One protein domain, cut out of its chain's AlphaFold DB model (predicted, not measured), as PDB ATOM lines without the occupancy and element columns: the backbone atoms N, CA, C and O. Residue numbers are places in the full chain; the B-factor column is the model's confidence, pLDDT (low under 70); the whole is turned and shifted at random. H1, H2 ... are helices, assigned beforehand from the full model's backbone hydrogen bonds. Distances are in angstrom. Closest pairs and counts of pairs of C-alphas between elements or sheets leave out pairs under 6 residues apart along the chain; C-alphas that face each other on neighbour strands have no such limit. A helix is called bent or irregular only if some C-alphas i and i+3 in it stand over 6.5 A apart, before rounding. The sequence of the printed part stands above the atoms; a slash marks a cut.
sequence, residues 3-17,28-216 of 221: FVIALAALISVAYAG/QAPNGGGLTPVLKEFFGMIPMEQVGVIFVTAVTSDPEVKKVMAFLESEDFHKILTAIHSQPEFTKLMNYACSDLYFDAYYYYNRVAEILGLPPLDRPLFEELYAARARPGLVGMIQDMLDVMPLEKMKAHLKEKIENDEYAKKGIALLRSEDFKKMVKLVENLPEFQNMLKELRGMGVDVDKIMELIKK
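Overview. This is residues 3 to 17 and 28 to 216 of the 221 residues of the protein "Venom polypeptide" of Dolopus genitalis (UniProt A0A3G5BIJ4). Short helices follow one another in two stacked rounds that make a ring: H2 to H6 in one layer and H9 to H13 in the other, the two running round in opposite senses. H1 sits in the middle of the ring, between H7 on one side and H14 on the other, and H8 lies at the outside near H3. The printed part has 204 residues with fourteen named helices, H1 to H14 in chain order, and no named strand; the class is all helix. It is compact, with a radius of gyration of the C-alphas of 17.8 A and spans of 46 by 40 by 30 A.

Arrangement. Each pair of residues named here gives the closest C-alphas of two helices. H3, residues 48 to 61, touches the hub H9, residues 137 to 148, at Val 51 and Met 145, 5.6 A, at a shallow tilt of 19 degrees, opposite ways. H9, with residues 137 to 138 alone, and H4, residues 63 to 72, touch only at their ends, at Gly 137 and Glu 64, 5.3 A. H10, residues 151 to 164, touches H2, residues 35 to 43, at Met 154 and Phe 42, 6.8 A, at a shallow tilt of 19 degrees, opposite ways. H11, residues 166 to 176, touches H2 at Tyr 167 and Leu 35, 5.2 A. H12, residues 178 to 189, touches H6, residues 88 to 99, with residues 179 to 183 alone, at Met 183 and Glu 89, 5.8 A. H13, residues 191 to 202, touches H5, residues 75 to 85, with residues 192 to 196 alone, at Glu 192 and Ile 80, 5.2 A. H1, residues 4 to 13, touches H7, residues 105 to 116, at Ser 12 and Val 112, 5.8 A, at a steep tilt of 49 degrees. H14, residues 207 to 216, is close to H1 but not clearly touching, at Ile 214 and Ala 6, 6.5 A. H8, residues 127 to 131, touches no helix and is only just irregular, with C-alphas 128 and 131 6.9 A apart. Every O i to N i+4 pair is within hydrogen-bond range in H2 to H7 and H9 to H14, against 3 of 6 in H1 and 0 of 1 in H8, where 0 of 2 O i to N i+3 pairs are.

Along the chain. H10 measures 19.9 A, from C-alpha 151 at (329.066, 275.326, 319.204), and H3 19.5 A. H1 begins with C-alpha 4 at (338.083, 256.149, 318.274), and H14 ends with C-alpha 216 at (338.538, 270.778, 321.268).

Size, cuts and confidence. The two C-alphas farthest apart, those of Pro 88 and Glu 127, are 50.2 A apart. Residues 18 to 27 are not printed, and C-alphas 17 and 28 are 26.7 A apart across the cut. Of the links printed whole, H7 to H8 is short and the others are tight. The mean pLDDT of the printed part is 73.6, with 48 residues under 70, among them 3 to 17 and 105 to 133.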
ATOM      1  N   PHE A   3     341.601 258.346 319.572       31.58
ATOM      2  CA  PHE A   3     341.476 257.988 318.150       31.58
ATOM      3  C   PHE A   3     340.113 257.428 317.717       31.58
ATOM      4  O   PHE A   3     339.765 257.512 316.547       31.58
ATOM      5  N   VAL A   4     339.305 256.905 318.639       29.91
ATOM      6  CA  VAL A   4     338.083 256.149 318.274       29.91
ATOM      7  C   VAL A   4     336.813 256.983 318.367       29.91
ATOM      8  O   VAL A   4     335.873 256.760 317.613       29.91
ATOM      9  N   ILE A   5     336.807 258.017 319.215       32.19
ATOM     10  CA  ILE A   5     335.712 258.997 319.237       32.19
ATOM     11  C   ILE A   5     335.696 259.794 317.918       32.19
ATOM     12  O   ILE A   5     334.634 260.164 317.430       32.19
ATOM     13  N   ALA A   6     336.870 259.976 317.300       30.41
ATOM     14  CA  ALA A   6     337.012 260.543 315.965       30.41
ATOM     15  C   ALA A   6     336.466 259.626 314.860       30.41
ATOM     16  O   ALA A   6     335.866 260.107 313.901       30.41
ATOM     17  N   LEU A   7     336.615 258.308 315.025       32.94
ATOM     18  CA  LEU A   7     336.084 257.340 314.074       32.94
ATOM     19  C   LEU A   7     334.564 257.271 314.119       32.94
ATOM     20  O   LEU A   7     333.962 257.241 313.064       32.94
ATOM     21  N   ALA A   8     333.920 257.355 315.284       35.53
ATOM     22  CA  ALA A   8     332.454 257.363 315.352       35.53
ATOM     23  C   ALA A   8     331.807 258.536 314.576       35.53
ATOM     24  O   ALA A   8     330.688 258.395 314.097       35.53
ATOM     25  N   ALA A   9     332.518 259.661 314.413       33.12
ATOM     26  CA  ALA A   9     332.076 260.803 313.608       33.12
ATOM     27  C   ALA A   9     332.388 260.661 312.099       33.12
ATOM     28  O   ALA A   9     331.675 261.225 311.272       33.12
ATOM     29  N   LEU A  10     333.430 259.902 311.730       31.22
ATOM     30  CA  LEU A  10     333.826 259.642 310.334       31.22
ATOM     31  C   LEU A  10     333.184 258.372 309.743       31.22
ATOM     32  O   LEU A  10     332.925 258.323 308.547       31.22
ATOM     33  N   ILE A  11     332.874 257.371 310.571       37.03
ATOM     34  CA  ILE A  11     332.250 256.091 310.190       37.03
ATOM     35  C   ILE A  11     330.847 256.306 309.609       37.03
ATOM     36  O   ILE A  11     330.403 255.511 308.786       37.03
ATOM     37  N   SER A  12     330.178 257.409 309.953       35.22
ATOM     38  CA  SER A  12     328.941 257.825 309.291       35.22
ATOM     39  C   SER A  12     329.107 258.025 307.778       35.22
ATOM     40  O   SER A  12     328.170 257.743 307.049       35.22
ATOM     41  N   VAL A  13     330.282 258.452 307.298       34.75
ATOM     42  CA  VAL A  13     330.514 258.919 305.913       34.75
ATOM     43  C   VAL A  13     330.828 257.802 304.912       34.75
ATOM     44  O   VAL A  13     330.861 258.044 303.713       34.75
ATOM     45  N   ALA A  14     331.006 256.564 305.366       34.03
ATOM     46  CA  ALA A  14     331.698 255.543 304.580       34.03
ATOM     47  C   ALA A  14     330.863 254.307 304.194       34.03
ATOM     48  O   ALA A  14     331.424 253.279 303.833       34.03
ATOM     49  N   TYR A  15     329.533 254.369 304.260       41.78
ATOM     50  CA  TYR A  15     328.683 253.253 303.829       41.78
ATOM     51  C   TYR A  15     327.621 253.704 302.828       41.78
ATOM     52  O   TYR A  15     326.509 254.039 303.202       41.78
ATOM     53  N   ALA A  16     327.938 253.638 301.536       36.56
ATOM     54  CA  ALA A  16     326.948 253.719 300.456       36.56
ATOM     55  C   ALA A  16     326.593 252.333 299.858       36.56
ATOM     56  O   ALA A  16     325.862 252.255 298.876       36.56
ATOM     57  N   GLY A  17     327.103 251.224 300.423       32.72
ATOM     58  CA  GLY A  17     327.141 249.925 299.726       32.72
ATOM     59  C   GLY A  17     326.393 248.729 300.334       32.72
ATOM     60  O   GLY A  17     326.404 247.665 299.720       32.72
ATOM     61  N   GLN A  28     312.494 251.063 321.052       69.50
ATOM     62  CA  GLN A  28     311.638 252.199 321.391       69.50
ATOM     63  C   GLN A  28     311.546 252.373 322.905       69.50
ATOM     64  O   GLN A  28     311.294 251.416 323.639       69.50
ATOM     65  N   ALA A  29     311.730 253.606 323.368       74.44
ATOM     66  CA  ALA A  29     311.543 253.938 324.769       74.44
ATOM     67  C   ALA A  29     310.057 253.924 325.151       74.44
ATOM     68  O   ALA A  29     309.216 254.380 324.365       74.44
ATOM     69  N   PRO A  30     309.715 253.513 326.382       71.62
ATOM     70  CA  PRO A  30     308.396 253.769 326.944       71.62
ATOM     71  C   PRO A  30     308.086 255.273 326.927       71.62
ATOM     72  O   PRO A  30     308.954 256.095 327.223       71.62
ATOM     73  N   ASN A  31     306.842 255.638 326.606       74.69
ATOM     74  CA  ASN A  31     306.329 257.017 326.672       74.69
ATOM     75  C   ASN A  31     307.138 258.064 325.876       74.69
ATOM     76  O   ASN A  31     307.097 259.248 326.202       74.69
ATOM     77  N   GLY A  32     307.880 257.648 324.843       69.88
ATOM     78  CA  GLY A  32     308.676 258.559 324.014       69.88
ATOM     79  C   GLY A  32     309.941 259.110 324.687       69.88
ATOM     80  O   GLY A  32     310.476 260.102 324.203       69.88
ATOM     81  N   GLY A  33     310.410 258.492 325.780       80.00
ATOM     82  CA  GLY A  33     311.681 258.832 326.434       80.00
ATOM     83  C   GLY A  33     312.923 258.340 325.673       80.00
ATOM     84  O   GLY A  33     312.910 258.160 324.455       80.00
ATOM     85  N   GLY A  34     314.007 258.067 326.400       85.38
ATOM     86  CA  GLY A  34     315.248 257.539 325.832       85.38
ATOM     87  C   GLY A  34     316.229 258.616 325.373       85.38
ATOM     88  O   GLY A  34     315.989 259.813 325.484       85.38
ATOM     89  N   LEU A  35     317.359 258.172 324.828       83.75
ATOM     90  CA  LEU A  35     318.398 259.050 324.291       83.75
ATOM     91  C   LEU A  35     318.049 259.568 322.883       83.75
ATOM     92  O   LEU A  35     318.561 260.598 322.450       83.75
ATOM     93  N   THR A  36     317.149 258.882 322.176       80.00
ATOM     94  CA  THR A  36     316.699 259.254 320.827       80.00
ATOM     95  C   THR A  36     316.182 260.710 320.737       80.00
ATOM     96  O   THR A  36     316.691 261.450 319.891       80.00
ATOM     97  N   PRO A  37     315.234 261.179 321.580       81.56
ATOM     98  CA  PRO A  37     314.784 262.577 321.568       81.56
ATOM     99  C   PRO A  37     315.906 263.580 321.856       81.56
ATOM    100  O   PRO A  37     316.020 264.583 321.155       81.56
ATOM    101  N   VAL A  38     316.782 263.274 322.821       82.50
ATOM    102  CA  VAL A  38     317.932 264.121 323.185       82.50
ATOM    103  C   VAL A  38     318.867 264.315 321.989       82.50
ATOM    104  O   VAL A  38     319.263 265.435 321.672       82.50
ATOM    105  N   LEU A  39     319.194 263.229 321.283       78.12
ATOM    106  CA  LEU A  39     320.034 263.293 320.088       78.12
ATOM    107  C   LEU A  39     319.333 264.012 318.936       78.12
ATOM    108  O   LEU A  39     319.980 264.770 318.222       78.12
ATOM    109  N   LYS A  40     318.018 263.835 318.770       79.44
ATOM    110  CA  LYS A  40     317.243 264.559 317.753       79.44
ATOM    111  C   LYS A  40     317.278 266.072 317.984       79.44
ATOM    112  O   LYS A  40     317.452 266.817 317.023       79.44
ATOM    113  N   GLU A  41     317.141 266.523 319.230       82.56
ATOM    114  CA  GLU A  41     317.279 267.941 319.582       82.56
ATOM    115  C   GLU A  41     318.687 268.460 319.264       82.56
ATOM    116  O   GLU A  41     318.821 269.520 318.657       82.56
ATOM    117  N   PHE A  42     319.728 267.685 319.590       79.69
ATOM    118  CA  PHE A  42     321.117 268.029 319.278       79.69
ATOM    119  C   PHE A  42     321.384 268.107 317.765       79.69
ATOM    120  O   PHE A  42     321.936 269.101 317.291       79.69
ATOM    121  N   PHE A  43     320.951 267.107 316.989       74.56
ATOM    122  CA  PHE A  43     321.072 267.097 315.526       74.56
ATOM    123  C   PHE A  43     320.273 268.226 314.872       74.56
ATOM    124  O   PHE A  43     320.732 268.810 313.896       74.56
ATOM    125  N   GLY A  44     319.123 268.600 315.441       78.38
ATOM    126  CA  GLY A  44     318.329 269.742 314.987       78.38
ATOM    127  C   GLY A  44     319.025 271.101 315.135       78.38
ATOM    128  O   GLY A  44     318.562 272.080 314.556       78.38
ATOM    129  N   MET A  45     320.132 271.188 315.884       82.31
ATOM    130  CA  MET A  45     320.949 272.407 315.982       82.31
ATOM    131  C   MET A  45     322.010 272.514 314.889       82.31
ATOM    132  O   MET A  45     322.615 273.578 314.746       82.31
ATOM    133  N   ILE A  46     322.264 271.435 314.146       80.06
ATOM    134  CA  ILE A  46     323.268 271.425 313.087       80.06
ATOM    135  C   ILE A  46     322.699 272.178 311.877       80.06
ATOM    136  O   ILE A  46     321.624 271.821 311.387       80.06
ATOM    137  N   PRO A  47     323.399 273.200 311.353       77.69
ATOM    138  CA  PRO A  47     322.982 273.903 310.146       77.69
ATOM    139  C   PRO A  47     323.265 273.034 308.911       77.69
ATOM    140  O   PRO A  47     324.244 273.245 308.197       77.69
ATOM    141  N   MET A  48     322.411 272.033 308.678       74.75
ATOM    142  CA  MET A  48     322.608 270.991 307.658       74.75
ATOM    143  C   MET A  48     322.812 271.548 306.248       74.75
ATOM    144  O   MET A  48     323.607 270.997 305.496       74.75
ATOM    145  N   GLU A  49     322.154 272.656 305.897       73.50
ATOM    146  CA  GLU A  49     322.339 273.307 304.594       73.50
ATOM    147  C   GLU A  49     323.769 273.836 304.420       73.50
ATOM    148  O   GLU A  49     324.426 273.532 303.428       73.50
ATOM    149  N   GLN A  50     324.292 274.566 305.411       76.44
ATOM    150  CA  GLN A  50     325.645 275.133 305.362       76.44
ATOM    151  C   GLN A  50     326.710 274.033 305.410       76.44
ATOM    152  O   GLN A  50     327.660 274.053 304.630       76.44
ATOM    153  N   VAL A  51     326.524 273.038 306.285       76.69
ATOM    154  CA  VAL A  51     327.406 271.864 306.372       76.69
ATOM    155  C   VAL A  51     327.405 271.086 305.055       76.69
ATOM    156  O   VAL A  51     328.469 270.685 304.587       76.69
ATOM    157  N   GLY A  52     326.237 270.918 304.431       70.94
ATOM    158  CA  GLY A  52     326.090 270.272 303.129       70.94
ATOM    159  C   GLY A  52     326.837 271.012 302.022       70.94
ATOM    160  O   GLY A  52     327.568 270.377 301.265       70.94
ATOM    161  N   VAL A  53     326.735 272.346 301.962       72.56
ATOM    162  CA  VAL A  53     327.485 273.162 300.988       72.56
ATOM    163  C   VAL A  53     328.991 272.984 301.165       72.56
ATOM    164  O   VAL A  53     329.696 272.747 300.184       72.56
ATOM    165  N   ILE A  54     329.489 273.066 302.402       78.62
ATOM    166  CA  ILE A  54     330.916 272.900 302.716       78.62
ATOM    167  C   ILE A  54     331.394 271.508 302.295       78.62
ATOM    168  O   ILE A  54     332.421 271.385 301.627       78.62
ATOM    169  N   PHE A  55     330.629 270.468 302.639       78.25
ATOM    170  CA  PHE A  55     330.944 269.089 302.280       78.25
ATOM    171  C   PHE A  55     330.997 268.894 300.765       78.25
ATOM    172  O   PHE A  55     332.020 268.463 300.243       78.25
ATOM    173  N   VAL A  56     329.926 269.261 300.052       73.31
ATOM    174  CA  VAL A  56     329.828 269.125 298.590       73.31
ATOM    175  C   VAL A  56     330.948 269.891 297.895       73.31
ATOM    176  O   VAL A  56     331.577 269.361 296.979       73.31
ATOM    177  N   THR A  57     331.236 271.114 298.341       77.94
ATOM    178  CA  THR A  57     332.340 271.913 297.798       77.94
ATOM    179  C   THR A  57     333.654 271.157 297.963       77.94
ATOM    180  O   THR A  57     334.318 270.861 296.976       77.94
ATOM    181  N   ALA A  58     333.984 270.731 299.182       80.38
ATOM    182  CA  ALA A  58     335.228 270.027 299.465       80.38
ATOM    183  C   ALA A  58     335.372 268.708 298.681       80.38
ATOM    184  O   ALA A  58     336.397 268.496 298.037       80.38
ATOM    185  N   VAL A  59     334.350 267.844 298.648       76.75
ATOM    186  CA  VAL A  59     334.438 266.556 297.926       76.75
ATOM    187  C   VAL A  59     334.493 266.725 296.404       76.75
ATOM    188  O   VAL A  59     335.028 265.863 295.709       76.75
ATOM    189  N   THR A  60     333.985 267.833 295.855       77.56
ATOM    190  CA  THR A  60     334.000 268.087 294.403       77.56
ATOM    191  C   THR A  60     335.199 268.904 293.935       77.56
ATOM    192  O   THR A  60     335.622 268.730 292.788       77.56
ATOM    193  N   SER A  61     335.808 269.732 294.787       83.38
ATOM    194  CA  SER A  61     336.922 270.607 294.400       83.38
ATOM    195  C   SER A  61     338.275 270.218 294.996       83.38
ATOM    196  O   SER A  61     339.291 270.452 294.344       83.38
ATOM    197  N   ASP A  62     338.325 269.617 296.190       87.50
ATOM    198  CA  ASP A  62     339.584 269.389 296.908       87.50
ATOM    199  C   ASP A  62     340.194 267.996 296.619       87.50
ATOM    200  O   ASP A  62     339.531 266.967 296.783       87.50
ATOM    201  N   PRO A  63     341.460 267.921 296.166       91.19
ATOM    202  CA  PRO A  63     342.089 266.660 295.783       91.19
ATOM    203  C   PRO A  63     342.456 265.754 296.967       91.19
ATOM    204  O   PRO A  63     342.494 264.537 296.784       91.19
ATOM    205  N   GLU A  64     342.745 266.298 298.152       93.00
ATOM    206  CA  GLU A  64     342.990 265.490 299.355       93.00
ATOM    207  C   GLU A  64     341.674 264.867 299.823       93.00
ATOM    208  O   GLU A  64     341.604 263.655 300.030       93.00
ATOM    209  N   VAL A  65     340.607 265.668 299.888       84.69
ATOM    210  CA  VAL A  65     339.282 265.198 300.313       84.69
ATOM    211  C   VAL A  65     338.762 264.104 299.378       84.69
ATOM    212  O   VAL A  65     338.304 263.070 299.856       84.69
ATOM    213  N   LYS A  66     338.916 264.250 298.056       83.75
ATOM    214  CA  LYS A  66     338.553 263.198 297.085       83.75
ATOM    215  C   LYS A  66     339.264 261.870 297.333       83.75
ATOM    216  O   LYS A  66     338.636 260.818 297.243       83.75
ATOM    217  N   LYS A  67     340.566 261.903 297.637       88.00
ATOM    218  CA  LYS A  67     341.334 260.685 297.941       88.00
ATOM    219  C   LYS A  67     340.829 260.018 299.213       88.00
ATOM    220  O   LYS A  67     340.674 258.802 299.230       88.00
ATOM    221  N   VAL A  68     340.530 260.811 300.242       84.62
ATOM    222  CA  VAL A  68     339.939 260.293 301.480       84.62
ATOM    223  C   VAL A  68     338.584 259.650 301.201       84.62
ATOM    224  O   VAL A  68     338.364 258.535 301.653       84.62
ATOM    225  N   MET A  69     337.710 260.291 300.420       77.94
ATOM    226  CA  MET A  69     336.409 259.713 300.058       77.94
ATOM    227  C   MET A  69     336.557 258.377 299.321       77.94
ATOM    228  O   MET A  69     335.917 257.403 299.699       77.94
ATOM    229  N   ALA A  70     337.471 258.289 298.349       81.00
ATOM    230  CA  ALA A  70     337.754 257.033 297.654       81.00
ATOM    231  C   ALA A  70     338.299 255.942 298.596       81.00
ATOM    232  O   ALA A  70     337.965 254.768 298.456       81.00
ATOM    233  N   PHE A  71     339.126 256.315 299.578       79.69
ATOM    234  CA  PHE A  71     339.595 255.384 300.602       79.69
ATOM    235  C   PHE A  71     338.454 254.898 301.509       79.69
ATOM    236  O   PHE A  71     338.399 253.710 301.816       79.69
ATOM    237  N   LEU A  72     337.524 255.770 301.904       74.19
ATOM    238  CA  LEU A  72     336.360 255.387 302.713       74.19
ATOM    239  C   LEU A  72     335.456 254.368 301.998       74.19
ATOM    240  O   LEU A  72     334.838 253.540 302.658       74.19
ATOM    241  N   GLU A  73     335.421 254.386 300.666       71.88
ATOM    242  CA  GLU A  73     334.698 253.409 299.837       71.88
ATOM    243  C   GLU A  73     335.487 252.106 299.585       71.88
ATOM    244  O   GLU A  73     334.954 251.148 299.022       71.88
ATOM    245  N   SER A  74     336.759 252.041 299.989       77.62
ATOM    246  CA  SER A  74     337.653 250.919 299.680       77.62
ATOM    247  C   SER A  74     337.383 249.662 300.517       77.62
ATOM    248  O   SER A  74     336.850 249.711 301.628       77.62
ATOM    249  N   GLU A  75     337.814 248.498 300.021       79.56
ATOM    250  CA  GLU A  75     337.775 247.241 300.787       79.56
ATOM    251  C   GLU A  75     338.585 247.311 302.088       79.56
ATOM    252  O   GLU A  75     338.229 246.665 303.073       79.56
ATOM    253  N   ASP A  76     339.666 248.091 302.115       78.69
ATOM    254  CA  ASP A  76     340.516 248.207 303.298       78.69
ATOM    255  C   ASP A  76     339.800 248.947 304.427       78.69
ATOM    256  O   ASP A  76     339.859 248.511 305.580       78.69
ATOM    257  N   PHE A  77     339.011 249.971 304.098       75.00
ATOM    258  CA  PHE A  77     338.138 250.601 305.079       75.00
ATOM    259  C   PHE A  77     337.043 249.638 305.574       75.00
ATOM    260  O   PHE A  77     336.826 249.510 306.783       75.00
ATOM    261  N   HIS A  78     336.424 248.858 304.681       74.38
ATOM    262  CA  HIS A  78     335.438 247.838 305.066       74.38
ATOM    263  C   HIS A  78     336.005 246.761 306.010       74.38
ATOM    264  O   HIS A  78     335.297 246.297 306.914       74.38
ATOM    265  N   LYS A  79     337.277 246.368 305.856       78.69
ATOM    266  CA  LYS A  79     337.941 245.414 306.767       78.69
ATOM    267  C   LYS A  79     338.048 245.964 308.185       78.69
ATOM    268  O   LYS A  79     337.798 245.225 309.132       78.69
ATOM    269  N   ILE A  80     338.343 247.256 308.340       73.94
ATOM    270  CA  ILE A  80     338.400 247.919 309.653       73.94
ATOM    271  C   ILE A  80     337.045 247.831 310.340       73.94
ATOM    272  O   ILE A  80     336.949 247.403 311.487       73.94
ATOM    273  N   LEU A  81     335.984 248.194 309.625       69.25
ATOM    274  CA  LEU A  81     334.617 248.173 310.145       69.25
ATOM    275  C   LEU A  81     334.206 246.759 310.548       69.25
ATOM    276  O   LEU A  81     333.678 246.544 311.637       69.25
ATOM    277  N   THR A  82     334.538 245.779 309.709       76.62
ATOM    278  CA  THR A  82     334.305 244.358 309.991       76.62
ATOM    279  C   THR A  82     335.060 243.904 311.243       76.62
ATOM    280  O   THR A  82     334.480 243.236 312.103       76.62
ATOM    281  N   ALA A  83     336.328 244.299 311.396       75.94
ATOM    282  CA  ALA A  83     337.139 243.973 312.565       75.94
ATOM    283  C   ALA A  83     336.581 244.598 313.854       75.94
ATOM    284  O   ALA A  83     336.576 243.937 314.894       75.94
ATOM    285  N   ILE A  84     336.060 245.831 313.788       71.56
ATOM    286  CA  ILE A  84     335.398 246.511 314.913       71.56
ATOM    287  C   ILE A  84     334.088 245.802 315.276       71.56
ATOM    288  O   ILE A  84     333.874 245.473 316.442       71.56
ATOM    289  N   HIS A  85     333.225 245.534 314.292       69.19
ATOM    290  CA  HIS A  85     331.920 244.899 314.510       69.19
ATOM    291  C   HIS A  85     332.034 243.479 315.069       69.19
ATOM    292  O   HIS A  85     331.159 243.033 315.810       69.19
ATOM    293  N   SER A  86     333.129 242.788 314.756       78.31
ATOM    294  CA  SER A  86     333.402 241.437 315.253       78.31
ATOM    295  C   SER A  86     333.832 241.403 316.726       78.31
ATOM    296  O   SER A  86     333.905 240.320 317.305       78.31
ATOM    297  N   GLN A  87     334.116 242.553 317.356       76.19
ATOM    298  CA  GLN A  87     334.509 242.586 318.767       76.19
ATOM    299  C   GLN A  87     333.295 242.366 319.690       76.19
ATOM    300  O   GLN A  87     332.268 243.042 319.545       76.19
ATOM    301  N   PRO A  88     333.389 241.488 320.703       78.25
ATOM    302  CA  PRO A  88     332.292 241.268 321.645       78.25
ATOM    303  C   PRO A  88     331.954 242.532 322.456       78.25
ATOM    304  O   PRO A  88     330.788 242.769 322.772       78.25
ATOM    305  N   GLU A  89     332.936 243.393 322.738       76.56
ATOM    306  CA  GLU A  89     332.742 244.698 323.379       76.56
ATOM    307  C   GLU A  89     331.882 245.641 322.533       76.56
ATOM    308  O   GLU A  89     331.103 246.417 323.089       76.56
ATOM    309  N   PHE A  90     331.988 245.562 321.202       71.88
ATOM    310  CA  PHE A  90     331.143 246.333 320.294       71.88
ATOM    311  C   PHE A  90     329.687 245.884 320.407       71.88
ATOM    312  O   PHE A  90     328.811 246.698 320.690       71.88
ATOM    313  N   THR A  91     329.438 244.576 320.313       72.44
ATOM    314  CA  THR A  91     328.090 244.013 320.494       72.44
ATOM    315  C   THR A  91     327.507 244.373 321.862       72.44
ATOM    316  O   THR A  91     326.347 244.774 321.961       72.44
ATOM    317  N   LYS A  92     328.315 244.304 322.927       75.38
ATOM    318  CA  LYS A  92     327.896 244.690 324.280       75.38
ATOM    319  C   LYS A  92     327.487 246.165 324.359       75.38
ATOM    320  O   LYS A  92     326.458 246.466 324.962       75.38
ATOM    321  N   LEU A  93     328.256 247.070 323.742       71.62
ATOM    322  CA  LEU A  93     327.915 248.494 323.695       71.62
ATOM    323  C   LEU A  93     326.609 248.731 322.926       71.62
ATOM    324  O   LEU A  93     325.744 249.454 323.414       71.62
ATOM    325  N   MET A  94     326.463 248.116 321.751       71.38
ATOM    326  CA  MET A  94     325.278 248.282 320.904       71.38
ATOM    327  C   MET A  94     324.018 247.761 321.598       71.38
ATOM    328  O   MET A  94     322.980 248.421 321.564       71.38
ATOM    329  N   ASN A  95     324.126 246.631 322.302       77.25
ATOM    330  CA  ASN A  95     323.034 246.103 323.108       77.25
ATOM    331  C   ASN A  95     322.654 247.074 324.224       77.25
ATOM    332  O   ASN A  95     321.487 247.423 324.308       77.25
ATOM    333  N   TYR A  96     323.618 247.580 325.000       76.44
ATOM    334  CA  TYR A  96     323.346 248.564 326.055       76.44
ATOM    335  C   TYR A  96     322.702 249.850 325.506       76.44
ATOM    336  O   TYR A  96     321.741 250.366 326.072       76.44
ATOM    337  N   ALA A  97     323.192 250.365 324.373       75.06
ATOM    338  CA  ALA A  97     322.592 251.526 323.721       75.06
ATOM    339  C   ALA A  97     321.122 251.271 323.345       75.06
ATOM    340  O   ALA A  97     320.264 252.131 323.539       75.06
ATOM    341  N   CYS A  98     320.815 250.065 322.877       73.56
ATOM    342  CA  CYS A  98     319.468 249.680 322.497       73.56
ATOM    343  C   CYS A  98     318.561 249.427 323.718       73.56
ATOM    344  O   CYS A  98     317.480 250.007 323.803       73.56
ATOM    345  N   SER A  99     318.989 248.615 324.690       81.25
ATOM    346  CA  SER A  99     318.165 248.197 325.834       81.25
ATOM    347  C   SER A  99     318.014 249.263 326.915       81.25
ATOM    348  O   SER A  99     316.931 249.408 327.476       81.25
ATOM    349  N   ASP A 100     319.083 250.002 327.211       83.06
ATOM    350  CA  ASP A 100     319.149 250.888 328.378       83.06
ATOM    351  C   ASP A 100     319.029 252.368 327.999       83.06
ATOM    352  O   ASP A 100     318.575 253.185 328.807       83.06
ATOM    353  N   LEU A 101     319.432 252.722 326.772       81.44
ATOM    354  CA  LEU A 101     319.349 254.092 326.254       81.44
ATOM    355  C   LEU A 101     318.242 254.279 325.212       81.44
ATOM    356  O   LEU A 101     317.965 255.421 324.847       81.44
ATOM    357  N   TYR A 102     317.601 253.204 324.744       82.81
ATOM    358  CA  TYR A 102     316.595 253.247 323.675       82.81
ATOM    359  C   TYR A 102     317.091 254.016 322.439       82.81
ATOM    360  O   TYR A 102     316.412 254.872 321.857       82.81
ATOM    361  N   PHE A 103     318.346 253.740 322.091       74.69
ATOM    362  CA  PHE A 103     319.040 254.284 320.940       74.69
ATOM    363  C   PHE A 103     319.439 253.136 320.018       74.69
ATOM    364  O   PHE A 103     320.395 252.404 320.281       74.69
ATOM    365  N   ASP A 104     318.699 252.996 318.918       71.25
ATOM    366  CA  ASP A 104     319.030 252.050 317.857       71.25
ATOM    367  C   ASP A 104     320.182 252.600 317.009       71.25
ATOM    368  O   ASP A 104     319.999 253.178 315.935       71.25
ATOM    369  N   ALA A 105     321.392 252.453 317.540       66.56
ATOM    370  CA  ALA A 105     322.608 252.922 316.898       66.56
ATOM    371  C   ALA A 105     322.778 252.334 315.485       66.56
ATOM    372  O   ALA A 105     323.268 253.044 314.614       66.56
ATOM    373  N   TYR A 106     322.318 251.101 315.228       61.00
ATOM    374  CA  TYR A 106     322.342 250.504 313.888       61.00
ATOM    375  C   TYR A 106     321.372 251.202 312.932       61.00
ATOM    376  O   TYR A 106     321.745 251.504 311.802       61.00
ATOM    377  N   TYR A 107     320.144 251.497 313.369       62.84
ATOM    378  CA  TYR A 107     319.171 252.240 312.565       62.84
ATOM    379  C   TYR A 107     319.689 253.632 312.184       62.84
ATOM    380  O   TYR A 107     319.639 254.010 311.013       62.84
ATOM    381  N   TYR A 108     320.215 254.390 313.149       59.16
ATOM    382  CA  TYR A 108     320.715 255.743 312.880       59.16
ATOM    383  C   TYR A 108     321.987 255.738 312.046       59.16
ATOM    384  O   TYR A 108     322.118 256.551 311.137       59.16
ATOM    385  N   TYR A 109     322.885 254.793 312.305       55.50
ATOM    386  CA  TYR A 109     324.053 254.567 311.473       55.50
ATOM    387  C   TYR A 109     323.670 254.300 310.012       55.50
ATOM    388  O   TYR A 109     324.138 255.004 309.121       55.50
ATOM    389  N   ASN A 110     322.744 253.364 309.778       53.09
ATOM    390  CA  ASN A 110     322.263 253.032 308.439       53.09
ATOM    391  C   ASN A 110     321.545 254.213 307.768       53.09
ATOM    392  O   ASN A 110     321.674 254.405 306.566       53.09
ATOM    393  N   ARG A 111     320.827 255.049 308.529       55.56
ATOM    394  CA  ARG A 111     320.201 256.263 307.981       55.56
ATOM    395  C   ARG A 111     321.199 257.332 307.579       55.56
ATOM    396  O   ARG A 111     320.995 257.982 306.561       55.56
ATOM    397  N   VAL A 112     322.255 257.525 308.358       49.44
ATOM    398  CA  VAL A 112     323.315 258.467 307.994       49.44
ATOM    399  C   VAL A 112     324.077 257.960 306.765       49.44
ATOM    400  O   VAL A 112     324.322 258.739 305.853       49.44
ATOM    401  N   ALA A 113     324.334 256.654 306.686       48.56
ATOM    402  CA  ALA A 113     324.867 255.973 305.506       48.56
ATOM    403  C   ALA A 113     323.988 256.170 304.246       48.56
ATOM    404  O   ALA A 113     324.489 256.595 303.208       48.56
ATOM    405  N   GLU A 114     322.666 255.975 304.344       46.34
ATOM    406  CA  GLU A 114     321.714 256.245 303.248       46.34
ATOM    407  C   GLU A 114     321.691 257.721 302.820       46.34
ATOM    408  O   GLU A 114     321.657 258.014 301.628       46.34
ATOM    409  N   ILE A 115     321.715 258.656 303.777       43.81
ATOM    410  CA  ILE A 115     321.759 260.104 303.504       43.81
ATOM    411  C   ILE A 115     323.050 260.493 302.775       43.81
ATOM    412  O   ILE A 115     323.054 261.424 301.971       43.81
ATOM    413  N   LEU A 116     324.143 259.785 303.048       43.06
ATOM    414  CA  LEU A 116     325.449 260.046 302.451       43.06
ATOM    415  C   LEU A 116     325.643 259.319 301.106       43.06
ATOM    416  O   LEU A 116     326.612 259.602 300.404       43.06
ATOM    417  N   GLY A 117     324.665 258.513 300.670       45.88
ATOM    418  CA  GLY A 117     324.449 258.122 299.271       45.88
ATOM    419  C   GLY A 117     323.894 259.281 298.430       45.88
ATOM    420  O   GLY A 117     322.738 259.254 298.011       45.88
ATOM    421  N   LEU A 118     324.712 260.319 298.224       42.19
ATOM    422  CA  LEU A 118     324.307 261.604 297.639       42.19
ATOM    423  C   LEU A 118     323.572 261.472 296.274       42.19
ATOM    424  O   LEU A 118     324.164 260.986 295.309       42.19
ATOM    425  N   PRO A 119     322.325 261.972 296.143       35.16
ATOM    426  CA  PRO A 119     321.620 262.132 294.863       35.16
ATOM    427  C   PRO A 119     322.147 263.329 294.028       35.16
ATOM    428  O   PRO A 119     322.762 264.236 294.595       35.16
ATOM    429  N   PRO A 120     321.896 263.381 292.698       35.66
ATOM    430  CA  PRO A 120     322.420 264.428 291.814       35.66
ATOM    431  C   PRO A 120     321.878 265.824 292.156       35.66
ATOM    432  O   PRO A 120     320.700 266.008 292.466       35.66
ATOM    433  N   LEU A 121     322.765 266.817 292.081       39.19
ATOM    434  CA  LEU A 121     322.468 268.222 292.352       39.19
ATOM    435  C   LEU A 121     321.798 268.881 291.140       39.19
ATOM    436  O   LEU A 121     322.478 269.443 290.287       39.19
ATOM    437  N   ASP A 122     320.467 268.887 291.105       37.62
ATOM    438  CA  ASP A 122     319.700 269.642 290.108       37.62
ATOM    439  C   ASP A 122     319.187 270.974 290.685       37.62
ATOM    440  O   ASP A 122     317.997 271.169 290.933       37.62
ATOM    441  N   ARG A 123     320.123 271.903 290.927       36.59
ATOM    442  CA  ARG A 123     319.950 273.374 290.930       36.59
ATOM    443  C   ARG A 123     321.284 274.042 291.282       36.59
ATOM    444  O   ARG A 123     321.992 273.513 292.137       36.59
ATOM    445  N   PRO A 124     321.612 275.223 290.724       39.06
ATOM    446  CA  PRO A 124     322.705 276.024 291.259       39.06
ATOM    447  C   PRO A 124     322.340 276.393 292.700       39.06
ATOM    448  O   PRO A 124     321.360 277.108 292.927       39.06
ATOM    449  N   LEU A 125     323.077 275.864 293.679       45.81
ATOM    450  CA  LEU A 125     323.030 276.391 295.037       45.81
ATOM    451  C   LEU A 125     323.495 277.848 294.954       45.81
ATOM    452  O   LEU A 125     324.636 278.097 294.586       45.81
ATOM    453  N   PHE A 126     322.558 278.762 295.210       41.06
ATOM    454  CA  PHE A 126     322.688 280.209 295.404       41.06
ATOM    455  C   PHE A 126     324.080 280.810 295.130       41.06
ATOM    456  O   PHE A 126     325.028 280.577 295.878       41.06
ATOM    457  N   GLU A 127     324.168 281.684 294.122       43.62
ATOM    458  CA  GLU A 127     325.373 282.460 293.773       43.62
ATOM    459  C   GLU A 127     325.978 283.239 294.965       43.62
ATOM    460  O   GLU A 127     327.172 283.525 294.962       43.62
ATOM    461  N   GLU A 128     325.211 283.515 296.026       45.47
ATOM    462  CA  GLU A 128     325.700 284.175 297.249       45.47
ATOM    463  C   GLU A 128     326.455 283.247 298.227       45.47
ATOM    464  O   GLU A 128     327.201 283.738 299.075       45.47
ATOM    465  N   LEU A 129     326.340 281.916 298.109       45.94
ATOM    466  CA  LEU A 129     327.067 280.944 298.949       45.94
ATOM    467  C   LEU A 129     328.479 280.623 298.429       45.94
ATOM    468  O   LEU A 129     329.270 280.006 299.144       45.94
ATOM    469  N   TYR A 130     328.839 281.097 297.231       46.97
ATOM    470  CA  TYR A 130     330.150 280.877 296.596       46.97
ATOM    471  C   TYR A 130     331.328 281.613 297.259       46.97
ATOM    472  O   TYR A 130     332.461 281.531 296.786       46.97
ATOM    473  N   ALA A 131     331.090 282.284 298.387       50.56
ATOM    474  CA  ALA A 131     332.133 282.784 299.277       50.56
ATOM    475  C   ALA A 131     332.295 281.930 300.550       50.56
ATOM    476  O   ALA A 131     332.895 282.396 301.524       50.56
ATOM    477  N   ALA A 132     331.769 280.696 300.583       55.19
ATOM    478  CA  ALA A 132     332.129 279.746 301.627       55.19
ATOM    479  C   ALA A 132     333.658 279.641 301.670       55.19
ATOM    480  O   ALA A 132     334.306 279.353 300.661       55.19
ATOM    481  N   ARG A 133     334.245 279.927 302.839       60.47
ATOM    482  CA  ARG A 133     335.645 279.591 303.101       60.47
ATOM    483  C   ARG A 133     335.790 278.116 302.741       60.47
ATOM    484  O   ARG A 133     335.103 277.288 303.318       60.47
ATOM    485  N   ALA A 134     336.596 277.833 301.728       78.00
ATOM    486  CA  ALA A 134     336.968 276.482 301.351       78.00
ATOM    487  C   ALA A 134     338.437 276.344 301.715       78.00
ATOM    488  O   ALA A 134     339.331 276.518 300.882       78.00
ATOM    489  N   ARG A 135     338.698 276.159 303.013       91.31
ATOM    490  CA  ARG A 135     340.057 275.865 303.451       91.31
ATOM    491  C   ARG A 135     340.474 274.525 302.834       91.31
ATOM    492  O   ARG A 135     339.662 273.602 302.799       91.31
ATOM    493  N   PRO A 136     341.721 274.410 302.353       91.38
ATOM    494  CA  PRO A 136     342.170 273.209 301.667       91.38
ATOM    495  C   PRO A 136     342.230 272.004 302.611       91.38
ATOM    496  O   PRO A 136     342.493 272.138 303.812       91.38
ATOM    497  N   GLY A 137     342.048 270.826 302.026       90.06
ATOM    498  CA  GLY A 137     342.168 269.533 302.678       90.06
ATOM    499  C   GLY A 137     341.056 269.210 303.670       90.06
ATOM    500  O   GLY A 137     340.161 270.007 303.974       90.06
ATOM    501  N   LEU A 138     341.134 268.003 304.229       88.75
ATOM    502  CA  LEU A 138     340.140 267.484 305.164       88.75
ATOM    503  C   LEU A 138     340.098 268.299 306.463       88.75
ATOM    504  O   LEU A 138     339.027 268.536 307.024       88.75
ATOM    505  N   VAL A 139     341.256 268.776 306.927       90.19
ATOM    506  CA  VAL A 139     341.342 269.678 308.082       90.19
ATOM    507  C   VAL A 139     340.603 270.984 307.811       90.19
ATOM    508  O   VAL A 139     339.870 271.449 308.683       90.19
ATOM    509  N   GLY A 140     340.786 271.569 306.625       90.44
ATOM    510  CA  GLY A 140     340.112 272.797 306.228       90.44
ATOM    511  C   GLY A 140     338.598 272.638 306.232       90.44
ATOM    512  O   GLY A 140     337.914 273.372 306.946       90.44
ATOM    513  N   MET A 141     338.107 271.588 305.569       87.50
ATOM    514  CA  MET A 141     336.685 271.235 305.538       87.50
ATOM    515  C   MET A 141     336.088 271.086 306.947       87.50
ATOM    516  O   MET A 141     335.036 271.655 307.236       87.50
ATOM    517  N   ILE A 142     336.760 270.363 307.854       86.62
ATOM    518  CA  ILE A 142     336.286 270.189 309.238       86.62
ATOM    519  C   ILE A 142     336.218 271.533 309.964       86.62
ATOM    520  O   ILE A 142     335.271 271.787 310.705       86.62
ATOM    521  N   GLN A 143     337.208 272.405 309.779       89.75
ATOM    522  CA  GLN A 143     337.174 273.718 310.409       89.75
ATOM    523  C   GLN A 143     336.056 274.599 309.836       89.75
ATOM    524  O   GLN A 143     335.410 275.306 310.603       89.75
ATOM    525  N   ASP A 144     335.797 274.539 308.527       87.94
ATOM    526  CA  ASP A 144     334.690 275.270 307.900       87.94
ATOM    527  C   ASP A 144     333.343 274.799 308.467       87.94
ATOM    528  O   ASP A 144     332.500 275.623 308.821       87.94
ATOM    529  N   MET A 145     333.173 273.487 308.675       86.75
ATOM    530  CA  MET A 145     331.996 272.930 309.353       86.75
ATOM    531  C   MET A 145     331.885 273.387 310.816       86.75
ATOM    532  O   MET A 145     330.795 273.704 311.286       86.75
ATOM    533  N   LEU A 146     332.998 273.427 311.554       86.56
ATOM    534  CA  LEU A 146     333.016 273.899 312.943       86.56
ATOM    535  C   LEU A 146     332.642 275.385 313.056       86.56
ATOM    536  O   LEU A 146     331.972 275.751 314.020       86.56
ATOM    537  N   ASP A 147     333.046 276.215 312.092       89.56
ATOM    538  CA  ASP A 147     332.788 277.659 312.095       89.56
ATOM    539  C   ASP A 147     331.303 277.995 311.891       89.56
ATOM    540  O   ASP A 147     330.823 278.990 312.434       89.56
ATOM    541  N   VAL A 148     330.564 277.171 311.138       86.44
ATOM    542  CA  VAL A 148     329.117 277.365 310.936       86.44
ATOM    543  C   VAL A 148     328.275 276.786 312.071       86.44
ATOM    544  O   VAL A 148     327.130 277.192 312.265       86.44
ATOM    545  N   MET A 149     328.813 275.841 312.848       85.06
ATOM    546  CA  MET A 149     328.066 275.216 313.935       85.06
ATOM    547  C   MET A 149     327.860 276.172 315.123       85.06
ATOM    548  O   MET A 149     328.795 276.848 315.557       85.06
ATOM    549  N   PRO A 150     326.670 276.179 315.755       89.75
ATOM    550  CA  PRO A 150     326.408 276.983 316.945       89.75
ATOM    551  C   PRO A 150     327.007 276.319 318.202       89.75
ATOM    552  O   PRO A 150     326.287 275.954 319.134       89.75
ATOM    553  N   LEU A 151     328.335 276.154 318.234       86.62
ATOM    554  CA  LEU A 151     329.066 275.326 319.204       86.62
ATOM    555  C   LEU A 151     328.740 275.659 320.663       86.62
ATOM    556  O   LEU A 151     328.510 274.758 321.465       86.62
ATOM    557  N   GLU A 152     328.682 276.941 321.020       89.62
ATOM    558  CA  GLU A 152     328.383 277.355 322.396       89.62
ATOM    559  C   GLU A 152     326.936 277.036 322.793       89.62
ATOM    560  O   GLU A 152     326.687 276.564 323.904       89.62
ATOM    561  N   LYS A 153     325.983 277.184 321.864       90.38
ATOM    562  CA  LYS A 153     324.586 276.785 322.084       90.38
ATOM    563  C   LYS A 153     324.470 275.270 322.239       90.38
ATOM    564  O   LYS A 153     323.785 274.808 323.146       90.38
ATOM    565  N   MET A 154     325.170 274.503 321.402       87.31
ATOM    566  CA  MET A 154     325.192 273.038 321.477       87.31
ATOM    567  C   MET A 154     325.795 272.551 322.800       87.31
ATOM    568  O   MET A 154     325.231 271.663 323.436       87.31
ATOM    569  N   LYS A 155     326.897 273.159 323.264       85.56
ATOM    570  CA  LYS A 155     327.498 272.857 324.575       85.56
ATOM    571  C   LYS A 155     326.560 273.197 325.729       85.56
ATOM    572  O   LYS A 155     326.419 272.392 326.646       85.56
ATOM    573  N   ALA A 156     325.925 274.370 325.694       90.75
ATOM    574  CA  ALA A 156     324.972 274.786 326.719       90.75
ATOM    575  C   ALA A 156     323.772 273.834 326.781       90.75
ATOM    576  O   ALA A 156     323.383 273.409 327.866       90.75
ATOM    577  N   HIS A 157     323.245 273.440 325.621       88.81
ATOM    578  CA  HIS A 157     322.156 272.477 325.532       88.81
ATOM    579  C   HIS A 157     322.563 271.093 326.044       88.81
ATOM    580  O   HIS A 157     321.851 270.501 326.845       88.81
ATOM    581  N   LEU A 158     323.741 270.595 325.658       85.38
ATOM    582  CA  LEU A 158     324.251 269.327 326.175       85.38
ATOM    583  C   LEU A 158     324.413 269.368 327.701       85.38
ATOM    584  O   LEU A 158     324.047 268.412 328.376       85.38
ATOM    585  N   LYS A 159     324.934 270.468 328.255       89.06
ATOM    586  CA  LYS A 159     325.066 270.643 329.707       89.06
ATOM    587  C   LYS A 159     323.702 270.601 330.402       89.06
ATOM    588  O   LYS A 159     323.556 269.864 331.370       89.06
ATOM    589  N   GLU A 160     322.723 271.339 329.886       93.81
ATOM    590  CA  GLU A 160     321.348 271.348 330.398       93.81
ATOM    591  C   GLU A 160     320.741 269.937 330.387       93.81
ATOM    592  O   GLU A 160     320.260 269.463 331.417       93.81
ATOM    593  N   LYS A 161     320.881 269.200 329.278       91.00
ATOM    594  CA  LYS A 161     320.414 267.810 329.183       91.00
ATOM    595  C   LYS A 161     321.124 266.890 330.167       91.00
ATOM    596  O   LYS A 161     320.476 266.087 330.821       91.00
ATOM    597  N   ILE A 162     322.437 267.015 330.343       89.00
ATOM    598  CA  ILE A 162     323.171 266.216 331.338       89.00
ATOM    599  C   ILE A 162     322.712 266.533 332.767       89.00
ATOM    600  O   ILE A 162     322.793 265.667 333.633       89.00
ATOM    601  N   GLU A 163     322.239 267.741 333.054       92.62
ATOM    602  CA  GLU A 163     321.741 268.111 334.383       92.62
ATOM    603  C   GLU A 163     320.309 267.603 334.621       92.62
ATOM    604  O   GLU A 163     320.016 267.106 335.716       92.62
ATOM    605  N   ASN A 164     319.458 267.619 333.592       92.81
ATOM    606  CA  ASN A 164     318.011 267.429 333.742       92.81
ATOM    607  C   ASN A 164     317.454 266.121 333.153       92.81
ATOM    608  O   ASN A 164     316.397 265.672 333.587       92.81
ATOM    609  N   ASP A 165     318.154 265.474 332.220       92.12
ATOM    610  CA  ASP A 165     317.688 264.280 331.504       92.12
ATOM    611  C   ASP A 165     318.460 263.019 331.937       92.12
ATOM    612  O   ASP A 165     319.692 262.943 331.881       92.12
ATOM    613  N   GLU A 166     317.735 262.001 332.401       91.38
ATOM    614  CA  GLU A 166     318.327 260.753 332.896       91.38
ATOM    615  C   GLU A 166     319.044 259.957 331.793       91.38
ATOM    616  O   GLU A 166     320.099 259.365 332.040       91.38
ATOM    617  N   TYR A 167     318.523 259.958 330.566       88.69
ATOM    618  CA  TYR A 167     319.123 259.237 329.445       88.69
ATOM    619  C   TYR A 167     320.365 259.953 328.921       88.69
ATOM    620  O   TYR A 167     321.349 259.289 328.591       88.69
ATOM    621  N   ALA A 168     320.386 261.287 328.936       87.12
ATOM    622  CA  ALA A 168     321.592 262.066 328.664       87.12
ATOM    623  C   ALA A 168     322.696 261.775 329.699       87.12
ATOM    624  O   ALA A 168     323.851 261.537 329.330       87.12
ATOM    625  N   LYS A 169     322.345 261.704 330.994       89.75
ATOM    626  CA  LYS A 169     323.272 261.288 332.066       89.75
ATOM    627  C   LYS A 169     323.826 259.888 331.823       89.75
ATOM    628  O   LYS A 169     325.043 259.699 331.880       89.75
ATOM    629  N   LYS A 170     322.955 258.919 331.527       88.00
ATOM    630  CA  LYS A 170     323.342 257.530 331.235       88.00
ATOM    631  C   LYS A 170     324.222 257.433 329.986       88.00
ATOM    632  O   LYS A 170     325.230 256.733 330.017       88.00
ATOM    633  N   GLY A 171     323.920 258.191 328.933       84.25
ATOM    634  CA  GLY A 171     324.750 258.274 327.728       84.25
ATOM    635  C   GLY A 171     326.167 258.774 328.025       84.25
ATOM    636  O   GLY A 171     327.149 258.163 327.610       84.25
ATOM    637  N   ILE A 172     326.310 259.835 328.823       82.94
ATOM    638  CA  ILE A 172     327.633 260.340 329.226       82.94
ATOM    639  C   ILE A 172     328.351 259.376 330.174       82.94
ATOM    640  O   ILE A 172     329.571 259.221 330.080       82.94
ATOM    641  N   ALA A 173     327.625 258.703 331.068       85.00
ATOM    642  CA  ALA A 173     328.192 257.661 331.917       85.00
ATOM    643  C   ALA A 173     328.731 256.487 331.081       85.00
ATOM    644  O   ALA A 173     329.844 256.028 331.339       85.00
ATOM    645  N   LEU A 174     328.010 256.069 330.033       82.12
ATOM    646  CA  LEU A 174     328.462 255.052 329.085       82.12
ATOM    647  C   LEU A 174     329.769 255.462 328.404       82.12
ATOM    648  O   LEU A 174     330.728 254.693 328.423       82.12
ATOM    649  N   LEU A 175     329.852 256.687 327.877       78.62
ATOM    650  CA  LEU A 175     331.072 257.206 327.239       78.62
ATOM    651  C   LEU A 175     332.270 257.282 328.203       78.62
ATOM    652  O   LEU A 175     333.425 257.248 327.780       78.62
ATOM    653  N   ARG A 176     332.014 257.381 329.512       81.75
ATOM    654  CA  ARG A 176     333.042 257.388 330.565       81.75
ATOM    655  C   ARG A 176     333.342 255.999 331.136       81.75
ATOM    656  O   ARG A 176     334.292 255.875 331.913       81.75
ATOM    657  N   SER A 177     332.560 254.987 330.768       82.25
ATOM    658  CA  SER A 177     332.663 253.630 331.304       82.25
ATOM    659  C   SER A 177     333.966 252.939 330.898       82.25
ATOM    660  O   SER A 177     334.565 253.232 329.859       82.25
ATOM    661  N   GLU A 178     334.402 251.978 331.713       85.00
ATOM    662  CA  GLU A 178     335.567 251.151 331.384       85.00
ATOM    663  C   GLU A 178     335.332 250.282 330.145       85.00
ATOM    664  O   GLU A 178     336.271 250.051 329.390       85.00
ATOM    665  N   ASP A 179     334.096 249.853 329.882       79.12
ATOM    666  CA  ASP A 179     333.763 249.075 328.684       79.12
ATOM    667  C   ASP A 179     333.933 249.909 327.409       79.12
ATOM    668  O   ASP A 179     334.558 249.451 326.451       79.12
ATOM    669  N   PHE A 180     333.494 251.172 327.423       77.75
ATOM    670  CA  PHE A 180     333.748 252.086 326.309       77.75
ATOM    671  C   PHE A 180     335.248 252.352 326.138       77.75
ATOM    672  O   PHE A 180     335.775 252.264 325.031       77.75
ATOM    673  N   LYS A 181     335.989 252.591 327.231       80.06
ATOM    674  CA  LYS A 181     337.452 252.761 327.165       80.06
ATOM    675  C   LYS A 181     338.167 251.521 326.624       80.06
ATOM    676  O   LYS A 181     339.149 251.674 325.899       80.06
ATOM    677  N   LYS A 182     337.712 250.312 326.973       82.19
ATOM    678  CA  LYS A 182     338.244 249.047 326.447       82.19
ATOM    679  C   LYS A 182     337.984 248.922 324.955       82.19
ATOM    680  O   LYS A 182     338.939 248.681 324.230       82.19
ATOM    681  N   MET A 183     336.759 249.179 324.495       77.19
ATOM    682  CA  MET A 183     336.458 249.199 323.063       77.19
ATOM    683  C   MET A 183     337.364 250.189 322.324       77.19
ATOM    684  O   MET A 183     337.982 249.836 321.326       77.19
ATOM    685  N   VAL A 184     337.523 251.404 322.853       75.62
ATOM    686  CA  VAL A 184     338.418 252.401 322.256       75.62
ATOM    687  C   VAL A 184     339.860 251.887 322.168       75.62
ATOM    688  O   VAL A 184     340.512 252.068 321.147       75.62
ATOM    689  N   LYS A 185     340.370 251.226 323.211       81.75
ATOM    690  CA  LYS A 185     341.714 250.630 323.176       81.75
ATOM    691  C   LYS A 185     341.816 249.469 322.185       81.75
ATOM    692  O   LYS A 185     342.852 249.328 321.549       81.75
ATOM    693  N   LEU A 186     340.773 248.650 322.063       83.06
ATOM    694  CA  LEU A 186     340.729 247.543 321.111       83.06
ATOM    695  C   LEU A 186     340.839 248.068 319.685       83.06
ATOM    696  O   LEU A 186     341.753 247.667 318.976       83.06
ATOM    697  N   VAL A 187     339.994 249.033 319.310       76.81
ATOM    698  CA  VAL A 187     340.045 249.651 317.979       76.81
ATOM    699  C   VAL A 187     341.376 250.369 317.752       76.81
ATOM    700  O   VAL A 187     341.974 250.193 316.699       76.81
ATOM    701  N   GLU A 188     341.894 251.104 318.748       80.75
ATOM    702  CA  GLU A 188     343.229 251.728 318.679       80.75
ATOM    703  C   GLU A 188     344.339 250.708 318.379       80.75
ATOM    704  O   GLU A 188     345.317 251.067 317.734       80.75
ATOM    705  N   ASN A 189     344.201 249.453 318.799       86.19
ATOM    706  CA  ASN A 189     345.222 248.422 318.620       86.19
ATOM    707  C   ASN A 189     344.985 247.506 317.408       86.19
ATOM    708  O   ASN A 189     345.818 246.635 317.156       86.19
ATOM    709  N   LEU A 190     343.887 247.676 316.662       83.44
ATOM    710  CA  LEU A 190     343.636 246.882 315.460       83.44
ATOM    711  C   LEU A 190     344.690 247.204 314.384       83.44
ATOM    712  O   LEU A 190     344.892 248.384 314.069       83.44
ATOM    713  N   PRO A 191     345.346 246.193 313.784       88.56
ATOM    714  CA  PRO A 191     346.275 246.410 312.677       88.56
ATOM    715  C   PRO A 191     345.638 247.181 311.517       88.56
ATOM    716  O   PRO A 191     346.257 248.085 310.961       88.56
ATOM    717  N   GLU A 192     344.381 246.883 311.196       83.75
ATOM    718  CA  GLU A 192     343.613 247.542 310.142       83.75
ATOM    719  C   GLU A 192     343.416 249.031 310.460       83.75
ATOM    720  O   GLU A 192     343.585 249.891 309.596       83.75
ATOM    721  N   PHE A 193     343.133 249.355 311.725       82.75
ATOM    722  CA  PHE A 193     342.988 250.736 312.176       82.75
ATOM    723  C   PHE A 193     344.305 251.513 312.053       82.75
ATOM    724  O   PHE A 193     344.328 252.634 311.545       82.75
ATOM    725  N   GLN A 194     345.419 250.912 312.473       88.06
ATOM    726  CA  GLN A 194     346.743 251.525 312.343       88.06
ATOM    727  C   GLN A 194     347.153 251.711 310.877       88.06
ATOM    728  O   GLN A 194     347.713 252.755 310.525       88.06
ATOM    729  N   ASN A 195     346.829 250.744 310.015       87.56
ATOM    730  CA  ASN A 195     347.059 250.846 308.576       87.56
ATOM    731  C   ASN A 195     346.270 252.004 307.964       87.56
ATOM    732  O   ASN A 195     346.863 252.823 307.271       87.56
ATOM    733  N   MET A 196     344.996 252.181 308.320       84.94
ATOM    734  CA  MET A 196     344.235 253.357 307.891       84.94
ATOM    735  C   MET A 196     344.876 254.667 308.328       84.94
ATOM    736  O   MET A 196     344.974 255.594 307.530       84.94
ATOM    737  N   LEU A 197     345.332 254.785 309.581       87.12
ATOM    738  CA  LEU A 197     345.996 256.017 310.017       87.12
ATOM    739  C   LEU A 197     347.274 256.286 309.210       87.12
ATOM    740  O   LEU A 197     347.636 257.443 308.993       87.12
ATOM    741  N   LYS A 198     347.978 255.235 308.786       89.88
ATOM    742  CA  LYS A 198     349.145 255.343 307.909       89.88
ATOM    743  C   LYS A 198     348.745 255.770 306.496       89.88
ATOM    744  O   LYS A 198     349.409 256.635 305.934       89.88
ATOM    745  N   GLU A 199     347.674 255.213 305.947       87.56
ATOM    746  CA  GLU A 199     347.155 255.564 304.622       87.56
ATOM    747  C   GLU A 199     346.646 257.002 304.568       87.56
ATOM    748  O   GLU A 199     347.050 257.752 303.684       87.56
ATOM    749  N   LEU A 200     345.864 257.433 305.563       87.31
ATOM    750  CA  LEU A 200     345.417 258.821 305.705       87.31
ATOM    751  C   LEU A 200     346.606 259.787 305.706       87.31
ATOM    752  O   LEU A 200     346.641 260.726 304.912       87.31
ATOM    753  N   ARG A 201     347.634 259.514 306.519       91.88
ATOM    754  CA  ARG A 201     348.866 260.318 306.516       91.88
ATOM    755  C   ARG A 201     349.586 260.275 305.167       91.88
ATOM    756  O   ARG A 201     350.068 261.303 304.704       91.88
ATOM    757  N   GLY A 202     349.634 259.111 304.517       91.44
ATOM    758  CA  GLY A 202     350.196 258.948 303.174       91.44
ATOM    759  C   GLY A 202     349.449 259.739 302.093       91.44
ATOM    760  O   GLY A 202     350.058 260.151 301.109       91.44
ATOM    761  N   MET A 203     348.157 260.010 302.297       89.44
ATOM    762  CA  MET A 203     347.338 260.863 301.430       89.44
ATOM    763  C   MET A 203     347.524 262.367 301.686       89.44
ATOM    764  O   MET A 203     346.978 263.163 300.925       89.44
ATOM    765  N   GLY A 204     348.315 262.753 302.693       89.38
ATOM    766  CA  GLY A 204     348.543 264.148 303.088       89.38
ATOM    767  C   GLY A 204     347.672 264.620 304.254       89.38
ATOM    768  O   GLY A 204     347.871 265.729 304.742       89.38
ATOM    769  N   VAL A 205     346.769 263.770 304.757       90.81
ATOM    770  CA  VAL A 205     345.857 264.128 305.845       90.81
ATOM    771  C   VAL A 205     346.631 264.326 307.144       90.81
ATOM    772  O   VAL A 205     347.260 263.399 307.668       90.81
ATOM    773  N   ASP A 206     346.498 265.513 307.729       91.75
ATOM    774  CA  ASP A 206     346.990 265.803 309.074       91.75
ATOM    775  C   ASP A 206     346.050 265.197 310.131       91.75
ATOM    776  O   ASP A 206     345.201 265.853 310.745       91.75
ATOM    777  N   VAL A 207     346.202 263.883 310.320       88.19
ATOM    778  CA  VAL A 207     345.453 263.086 311.300       88.19
ATOM    779  C   VAL A 207     345.586 263.681 312.703       88.19
ATOM    780  O   VAL A 207     344.611 263.724 313.448       88.19
ATOM    781  N   ASP A 208     346.766 264.170 313.079       88.06
ATOM    782  CA  ASP A 208     347.008 264.695 314.421       88.06
ATOM    783  C   ASP A 208     346.256 266.016 314.656       88.06
ATOM    784  O   ASP A 208     345.696 266.226 315.742       88.06
ATOM    785  N   LYS A 209     346.124 266.858 313.624       88.19
ATOM    786  CA  LYS A 209     345.304 268.071 313.692       88.19
ATOM    787  C   LYS A 209     343.810 267.780 313.740       88.19
ATOM    788  O   LYS A 209     343.106 268.402 314.537       88.19
ATOM    789  N   ILE A 210     343.317 266.815 312.961       83.94
ATOM    790  CA  ILE A 210     341.915 266.355 313.044       83.94
ATOM    791  C   ILE A 210     341.588 265.937 314.481       83.94
ATOM    792  O   ILE A 210     340.567 266.311 315.058       83.94
ATOM    793  N   MET A 211     342.514 265.222 315.104       78.75
ATOM    794  CA  MET A 211     342.386 264.731 316.468       78.75
ATOM    795  C   MET A 211     342.406 265.847 317.516       78.75
ATOM    796  O   MET A 211     341.754 265.736 318.557       78.75
ATOM    797  N   GLU A 212     343.163 266.917 317.285       84.25
ATOM    798  CA  GLU A 212     343.124 268.130 318.107       84.25
ATOM    799  C   GLU A 212     341.766 268.836 317.990       84.25
ATOM    800  O   GLU A 212     341.156 269.164 319.010       84.25
ATOM    801  N   LEU A 213     341.257 269.004 316.765       80.06
ATOM    802  CA  LEU A 213     339.957 269.630 316.506       80.06
ATOM    803  C   LEU A 213     338.820 268.874 317.199       80.06
ATOM    804  O   LEU A 213     337.980 269.490 317.854       80.06
ATOM    805  N   ILE A 214     338.836 267.543 317.132       70.62
ATOM    806  CA  ILE A 214     337.819 266.693 317.761       70.62
ATOM    807  C   ILE A 214     337.880 266.797 319.286       70.62
ATOM    808  O   ILE A 214     336.844 266.955 319.930       70.62
ATOM    809  N   LYS A 215     339.075 266.788 319.892       71.31
ATOM    810  CA  LYS A 215     339.203 267.007 321.345       71.31
ATOM    811  C   LYS A 215     338.657 268.366 321.754       71.31
ATOM    812  O   LYS A 215     337.897 268.439 322.717       71.31
ATOM    813  N   LYS A 216     339.007 269.415 321.009       75.25
ATOM    814  CA  LYS A 216     338.538 270.778 321.268       75.25
ATOM    815  C   LYS A 216     337.014 270.867 321.173       75.25
ATOM    816  O   LYS A 216     336.387 271.476 322.038       75.25
TER     817      LYS A 216